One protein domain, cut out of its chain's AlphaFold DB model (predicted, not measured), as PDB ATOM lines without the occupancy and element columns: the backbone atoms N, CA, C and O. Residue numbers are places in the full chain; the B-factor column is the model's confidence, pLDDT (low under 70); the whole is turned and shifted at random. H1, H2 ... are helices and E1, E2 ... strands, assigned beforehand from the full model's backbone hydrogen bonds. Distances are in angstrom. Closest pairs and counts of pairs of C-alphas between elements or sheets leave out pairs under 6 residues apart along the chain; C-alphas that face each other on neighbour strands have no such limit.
ATOM      1  N   ASP A   5     281.269 316.434 252.944       91.62
ATOM      2  CA  ASP A   5     281.116 317.649 252.131       91.62
ATOM      3  C   ASP A   5     282.406 318.133 251.448       91.62
ATOM      4  O   ASP A   5     282.335 318.911 250.501       91.62
ATOM      5  N   VAL A   6     283.586 317.631 251.836       94.81
ATOM      6  CA  VAL A   6     284.835 317.929 251.103       94.81
ATOM      7  C   VAL A   6     284.989 317.092 249.825       94.81
ATOM      8  O   VAL A   6     286.024 317.153 249.157       94.81
ATOM      9  N   ASN A   7     283.972 316.303 249.468       95.31
ATOM     10  CA  ASN A   7     283.895 315.642 248.175       95.31
ATOM     11  C   ASN A   7     283.792 316.679 247.046       95.31
ATOM     12  O   ASN A   7     282.920 317.547 247.050       95.31
ATOM     13  N   ARG A   8     284.664 316.562 246.041       93.62
ATOM     14  CA  ARG A   8     284.637 317.397 244.839       93.62
ATOM     15  C   ARG A   8     284.535 316.516 243.607       93.62
ATOM     16  O   ARG A   8     285.468 315.780 243.289       93.62
ATOM     17  N   GLY A   9     283.407 316.598 242.903       93.38
ATOM     18  CA  GLY A   9     283.187 315.828 241.675       93.38
ATOM     19  C   GLY A   9     283.256 314.313 241.892       93.38
ATOM     20  O   GLY A   9     283.826 313.601 241.071       93.38
ATOM     21  N   GLY A  10     282.747 313.822 243.027       95.00
ATOM     22  CA  GLY A  10     282.752 312.402 243.375       95.00
ATOM     23  C   GLY A  10     284.058 311.904 243.995       95.00
ATOM     24  O   GLY A  10     284.178 310.709 244.245       95.00
ATOM     25  N   ARG A  11     285.038 312.778 244.267       97.06
ATOM     26  CA  ARG A  11     286.344 312.374 244.805       97.06
ATOM     27  C   ARG A  11     286.776 313.183 246.023       97.06
ATOM     28  O   ARG A  11     286.515 314.377 246.128       97.06
ATOM     29  N   TYR A  12     287.516 312.523 246.904       97.62
ATOM     30  CA  TYR A  12     288.233 313.119 248.027       97.62
ATOM     31  C   TYR A  12     289.710 313.244 247.671       97.62
ATOM     32  O   TYR A  12     290.317 312.271 247.222       97.62
ATOM     33  N   GLN A  13     290.287 314.425 247.881       97.69
ATOM     34  CA  GLN A  13     291.695 314.698 247.598       97.69
ATOM     35  C   GLN A  13     292.480 314.832 248.903       97.69
ATOM     36  O   GLN A  13     292.174 315.690 249.733       97.69
ATOM     37  N   THR A  14     293.502 313.996 249.066       97.56
ATOM     38  CA  THR A  14     294.369 313.941 250.254       97.56
ATOM     39  C   THR A  14     295.837 314.081 249.857       97.56
ATOM     40  O   THR A  14     296.177 313.904 248.688       97.56
ATOM     41  N   GLY A  15     296.711 314.352 250.820       96.00
ATOM     42  CA  GLY A  15     298.140 314.537 250.600       96.00
ATOM     43  C   GLY A  15     298.525 315.997 250.378       96.00
ATOM     44  O   GLY A  15     297.702 316.913 250.394       96.00
ATOM     45  N   GLU A  16     299.824 316.215 250.236       94.31
ATOM     46  CA  GLU A  16     300.407 317.528 249.981       94.31
ATOM     47  C   GLU A  16     300.439 317.876 248.494       94.31
ATOM     48  O   GLU A  16     300.276 317.018 247.630       94.31
ATOM     49  N   LYS A  17     300.676 319.157 248.201       91.81
ATOM     50  CA  LYS A  17     300.776 319.657 246.831       91.81
ATOM     51  C   LYS A  17     301.874 318.898 246.076       91.81
ATOM     52  O   LYS A  17     303.018 318.910 246.514       91.81
ATOM     53  N   GLY A  18     301.527 318.286 244.944       93.94
ATOM     54  CA  GLY A  18     302.438 317.489 244.117       93.94
ATOM     55  C   GLY A  18     302.439 315.991 244.438       93.94
ATOM     56  O   GLY A  18     302.908 315.212 243.619       93.94
ATOM     57  N   ASN A  19     301.868 315.584 245.575       93.38
ATOM     58  CA  ASN A  19     301.742 314.188 246.004       93.38
ATOM     59  C   ASN A  19     300.278 313.844 246.335       93.38
ATOM     60  O   ASN A  19     299.998 313.040 247.231       93.38
ATOM     61  N   GLU A  20     299.323 314.486 245.652       94.81
ATOM     62  CA  GLU A  20     297.907 314.293 245.940       94.81
ATOM     63  C   GLU A  20     297.405 312.902 245.531       94.81
ATOM     64  O   GLU A  20     297.651 312.414 244.428       94.81
ATOM     65  N   ARG A  21     296.618 312.286 246.416       96.94
ATOM     66  CA  ARG A  21     295.899 311.032 246.170       96.94
ATOM     67  C   ARG A  21     294.400 311.281 246.142       96.94
ATOM     68  O   ARG A  21     293.881 312.056 246.948       96.94
ATOM     69  N   TYR A  22     293.716 310.583 245.240       97.62
ATOM     70  CA  TYR A  22     292.278 310.705 245.030       97.62
ATOM     71  C   TYR A  22     291.564 309.415 245.411       97.62
ATOM     72  O   TYR A  22     291.998 308.329 245.034       97.62
ATOM     73  N   TYR A  23     290.443 309.552 246.109       98.12
ATOM     74  CA  TYR A  23     289.631 308.431 246.569       98.12
ATOM     75  C   TYR A  23     288.167 308.649 246.198       98.12
ATOM     76  O   TYR A  23     287.665 309.767 246.275       98.12
ATOM     77  N   ASP A  24     287.484 307.575 245.816       97.12
ATOM     78  CA  ASP A  24     286.052 307.541 245.480       97.12
ATOM     79  C   ASP A  24     285.140 307.400 246.711       97.12
ATOM     80  O   ASP A  24     283.931 307.590 246.630       97.12
ATOM     81  N   SER A  25     285.723 307.082 247.866       96.56
ATOM     82  CA  SER A  25     285.016 306.817 249.114       96.56
ATOM     83  C   SER A  25     285.588 307.656 250.247       96.56
ATOM     84  O   SER A  25     286.808 307.796 250.382       96.56
ATOM     85  N   PHE A  26     284.685 308.174 251.082       95.19
ATOM     86  CA  PHE A  26     285.036 308.906 252.295       95.19
ATOM     87  C   PHE A  26     285.884 308.040 253.226       95.19
ATOM     88  O   PHE A  26     286.922 308.489 253.699       95.19
ATOM     89  N   ASP A  27     285.486 306.783 253.428       95.88
ATOM     90  CA  ASP A  27     286.154 305.875 254.362       95.88
ATOM     91  C   ASP A  27     287.565 305.518 253.883       95.88
ATOM     92  O   ASP A  27     288.507 305.515 254.674       95.88
ATOM     93  N   LYS A  28     287.750 305.305 252.570       97.88
ATOM     94  CA  LYS A  28     289.087 305.084 251.990       97.88
ATOM     95  C   LYS A  28     289.987 306.309 252.170       97.88
ATOM     96  O   LYS A  28     291.159 306.166 252.513       97.88
ATOM     97  N   ALA A  29     289.445 307.506 251.951       97.69
ATOM     98  CA  ALA A  29     290.180 308.751 252.143       97.69
ATOM     99  C   ALA A  29     290.532 308.989 253.617       97.69
ATOM    100  O   ALA A  29     291.657 309.373 253.926       97.69
ATOM    101  N   LEU A  30     289.594 308.722 254.530       96.00
ATOM    102  CA  LEU A  30     289.802 308.839 255.969       96.00
ATOM    103  C   LEU A  30     290.898 307.881 256.447       96.00
ATOM    104  O   LEU A  30     291.805 308.311 257.155       96.00
ATOM    105  N   ALA A  31     290.861 306.620 256.011       96.75
ATOM    106  CA  ALA A  31     291.901 305.642 256.318       96.75
ATOM    107  C   ALA A  31     293.277 306.091 255.794       96.75
ATOM    108  O   ALA A  31     294.280 305.983 256.500       96.75
ATOM    109  N   ALA A  32     293.331 306.659 254.584       97.06
ATOM    110  CA  ALA A  32     294.565 307.213 254.037       97.06
ATOM    111  C   ALA A  32     295.095 308.387 254.872       97.06
ATOM    112  O   ALA A  32     296.287 308.430 255.158       97.06
ATOM    113  N   LEU A  33     294.224 309.308 255.299       96.94
ATOM    114  CA  LEU A  33     294.592 310.434 256.162       96.94
ATOM    115  C   LEU A  33     295.116 309.965 257.523       96.94
ATOM    116  O   LEU A  33     296.105 310.506 258.003       96.94
ATOM    117  N   GLN A  34     294.493 308.952 258.127       95.38
ATOM    118  CA  GLN A  34     294.926 308.382 259.409       95.38
ATOM    119  C   GLN A  34     296.305 307.713 259.336       95.38
ATOM    120  O   GLN A  34     297.012 307.668 260.338       95.38
ATOM    121  N   ALA A  35     296.699 307.221 258.159       95.44
ATOM    122  CA  ALA A  35     298.014 306.628 257.927       95.44
ATOM    123  C   ALA A  35     299.112 307.662 257.595       95.44
ATOM    124  O   ALA A  35     300.286 307.301 257.509       95.44
ATOM    125  N   MET A  36     298.763 308.934 257.369       94.19
ATOM    126  CA  MET A  36     299.744 309.980 257.069       94.19
ATOM    127  C   MET A  36     300.408 310.498 258.353       94.19
ATOM    128  O   MET A  36     299.700 310.774 259.320       94.19
ATOM    129  N   PRO A  37     301.730 310.769 258.347       92.88
ATOM    130  CA  PRO A  37     302.391 311.453 259.462       92.88
ATOM    131  C   PRO A  37     301.777 312.830 259.751       92.88
ATOM    132  O   PRO A  37     301.586 313.211 260.900       92.88
ATOM    133  N   VAL A  38     301.433 313.560 258.685       94.31
ATOM    134  CA  VAL A  38     300.650 314.797 258.740       94.31
ATOM    135  C   VAL A  38     299.517 314.666 257.735       94.31
ATOM    136  O   VAL A  38     299.732 314.768 256.525       94.31
ATOM    137  N   ALA A  39     298.310 314.419 258.233       96.94
ATOM    138  CA  ALA A  39     297.129 314.295 257.393       96.94
ATOM    139  C   ALA A  39     296.829 315.625 256.695       96.94
ATOM    140  O   ALA A  39     296.702 316.659 257.353       96.94
ATOM    141  N   LYS A  40     296.706 315.603 255.365       97.88
ATOM    142  CA  LYS A  40     296.426 316.787 254.544       97.88
ATOM    143  C   LYS A  40     295.314 316.495 253.547       97.88
ATOM    144  O   LYS A  40     295.303 315.421 252.953       97.88
ATOM    145  N   TRP A  41     294.393 317.429 253.340       97.69
ATOM    146  CA  TRP A  41     293.312 317.298 252.351       97.69
ATOM    147  C   TRP A  41     292.923 318.647 251.762       97.69
ATOM    148  O   TRP A  41     293.313 319.689 252.291       97.69
ATOM    149  N   ARG A  42     292.139 318.636 250.676       96.56
ATOM    150  CA  ARG A  42     291.541 319.862 250.134       96.56
ATOM    151  C   ARG A  42     290.122 320.093 250.629       96.56
ATOM    152  O   ARG A  42     289.343 319.152 250.734       96.56
ATOM    153  N   ARG A  43     289.783 321.357 250.877       95.50
ATOM    154  CA  ARG A  43     288.416 321.814 251.169       95.50
ATOM    155  C   ARG A  43     288.210 323.250 250.663       95.50
ATOM    156  O   ARG A  43     289.214 323.956 250.518       95.50
ATOM    157  N   PRO A  44     286.969 323.705 250.429       94.75
ATOM    158  CA  PRO A  44     286.709 325.112 250.140       94.75
ATOM    159  C   PRO A  44     287.000 325.993 251.369       94.75
ATOM    160  O   PRO A  44     286.851 325.560 252.516       94.75
ATOM    161  N   ASN A  45     287.449 327.224 251.130       90.38
ATOM    162  CA  ASN A  45     287.456 328.307 252.111       90.38
ATOM    163  C   ASN A  45     286.148 329.123 252.014       90.38
ATOM    164  O   ASN A  45     285.277 328.809 251.205       90.38
ATOM    165  N   SER A  46     286.028 330.188 252.810       89.62
ATOM    166  CA  SER A  46     284.860 331.089 252.818       89.62
ATOM    167  C   SER A  46     284.594 331.803 251.486       89.62
ATOM    168  O   SER A  46     283.505 332.317 251.274       89.62
ATOM    169  N   GLU A  47     285.576 331.844 250.587       92.56
ATOM    170  CA  GLU A  47     285.462 332.419 249.241       92.56
ATOM    171  C   GLU A  47     285.165 331.344 248.177       92.56
ATOM    172  O   GLU A  47     285.146 331.634 246.985       92.56
ATOM    173  N   GLY A  48     284.994 330.078 248.580       90.94
ATOM    174  CA  GLY A  48     284.812 328.939 247.675       90.94
ATOM    175  C   GLY A  48     286.107 328.409 247.042       90.94
ATOM    176  O   GLY A  48     286.078 327.426 246.296       90.94
ATOM    177  N   ASN A  49     287.261 328.998 247.362       93.94
ATOM    178  CA  ASN A  49     288.564 328.567 246.864       93.94
ATOM    179  C   ASN A  49     289.029 327.289 247.577       93.94
ATOM    180  O   ASN A  49     289.006 327.193 248.802       93.94
ATOM    181  N   TRP A  50     289.501 326.296 246.818       94.25
ATOM    182  CA  TRP A  50     289.924 325.004 247.370       94.25
ATOM    183  C   TRP A  50     291.407 324.993 247.741       94.25
ATOM    184  O   TRP A  50     292.273 324.848 246.873       94.25
ATOM    185  N   GLY A  51     291.688 325.084 249.040       95.25
ATOM    186  CA  GLY A  51     293.038 325.035 249.605       95.25
ATOM    187  C   GLY A  51     293.371 323.690 250.248       95.25
ATOM    188  O   GLY A  51     292.470 322.929 250.603       95.25
ATOM    189  N   ILE A  52     294.668 323.408 250.412       95.88
ATOM    190  CA  ILE A  52     295.152 322.289 251.235       95.88
ATOM    191  C   ILE A  52     295.163 322.733 252.695       95.88
ATOM    192  O   ILE A  52     295.679 323.801 253.019       95.88
ATOM    193  N   VAL A  53     294.633 321.892 253.573       95.94
ATOM    194  CA  VAL A  53     294.709 322.054 255.027       95.94
ATOM    195  C   VAL A  53     295.401 320.846 255.646       95.94
ATOM    196  O   VAL A  53     295.379 319.761 255.064       95.94
ATOM    197  N   SER A  54     295.981 321.033 256.829       96.94
ATOM    198  CA  SER A  54     296.561 319.959 257.641       96.94
ATOM    199  C   SER A  54     295.657 319.643 258.833       96.94
ATOM    200  O   SER A  54     295.023 320.544 259.390       96.94
ATOM    201  N   ALA A  55     295.615 318.381 259.257       94.44
ATOM    202  CA  ALA A  55     295.040 318.024 260.547       94.44
ATOM    203  C   ALA A  55     295.907 318.602 261.666       94.44
ATOM    204  O   ALA A  55     297.134 318.565 261.596       94.44
ATOM    205  N   VAL A  56     295.244 319.099 262.705       93.44
ATOM    206  CA  VAL A  56     295.886 319.557 263.945       93.44
ATOM    207  C   VAL A  56     295.510 318.683 265.141       93.44
ATOM    208  O   VAL A  56     296.205 318.705 266.147       93.44
ATOM    209  N   ASP A  57     294.416 317.920 265.039       91.38
ATOM    210  CA  ASP A  57     293.893 317.057 266.098       91.38
ATOM    211  C   ASP A  57     292.951 315.992 265.500       91.38
ATOM    212  O   ASP A  57     292.338 316.215 264.448       91.38
TER     213      ASP A  57
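Overview. This is residues 5 to 57 of the 70 residues of an uncharacterized protein of Ensifer sp. LCM 4579 (UniProt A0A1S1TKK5). Two small two-stranded hairpins, E1 with E2 and E3 with E4, meet where E1 comes close to E3, and one short helix, H1, packs on the first hairpin. E1 lies near the middle, with H1 and E2 farther out; the turn of the second hairpin, residues 45 to 49, reaches toward one end of the longest axis. The printed part has 53 residues, with four named strands and one named helix in the order E1, E2, H1, E3, E4; each sheet is antiparallel. The class is mixed, helices and strands, with under half of the residues in named elements. The whole is compact, with a radius of gyration of the C-alphas of 10.5 A, and rounded, spanning 30 by 23 by 22 A.

Along the chain. Start at Asp 5 and read on to C-alpha 12 at (288.233, 313.119, 248.027), where E1 begins; it takes residues 12 to 14 and is 6.6 A long. Next come E2, residues 21 to 23, 6.8 A long, and H1, residues 26 to 34, which runs 12.2 A from C-alpha 26 at (285.036, 308.906, 252.295). Then look for E3, residues 40 to 44, 13.5 A long, and E4, residues 50 to 54, 13.2 A long, which ends at C-alpha 54 at (296.561, 319.959, 257.641).

Arrangement. Begin with the hairpin of E1 and E2, antiparallel at 153 degrees, where N 12 and O 23 are 2.8 A apart, within hydrogen-bond range. Go on to H1, in which every O i to N i+4 pair is within hydrogen-bond range. H1 has 6 pairs of C-alphas within 8 A with E1, the closest being those of Tyr 12 and Ala 29, 6.3 A apart. With E2 it has 2 such pairs, the closest being those of Tyr 23 and Ala 29 at 5.6 A. From E1 look across to E3: their closest C-alphas, those of Thr 14 and Trp 41, are 4.1 A apart. E3 and E4 form the second hairpin, antiparallel at 145 degrees, with N 53 and O 41 at 2.9 A, within hydrogen-bond range. H1 and E4 are apart, and E1 and E4 are only just apart, with their closest C-alphas at 8.4 A.

Size, cuts and confidence. The two C-alphas farthest apart are those of Ala 35 and Glu 47, at 30.0 A, and the C-alphas of Asp 5 and Asp 57 are 18.9 A apart. The printed part has no cut. The links E2 to H1, H1 to E3 and E3 to E4 are tight, and E1 to E2 is a short link of 6 residues. The mean pLDDT of the printed part is 95.2, and no printed residue is under 70.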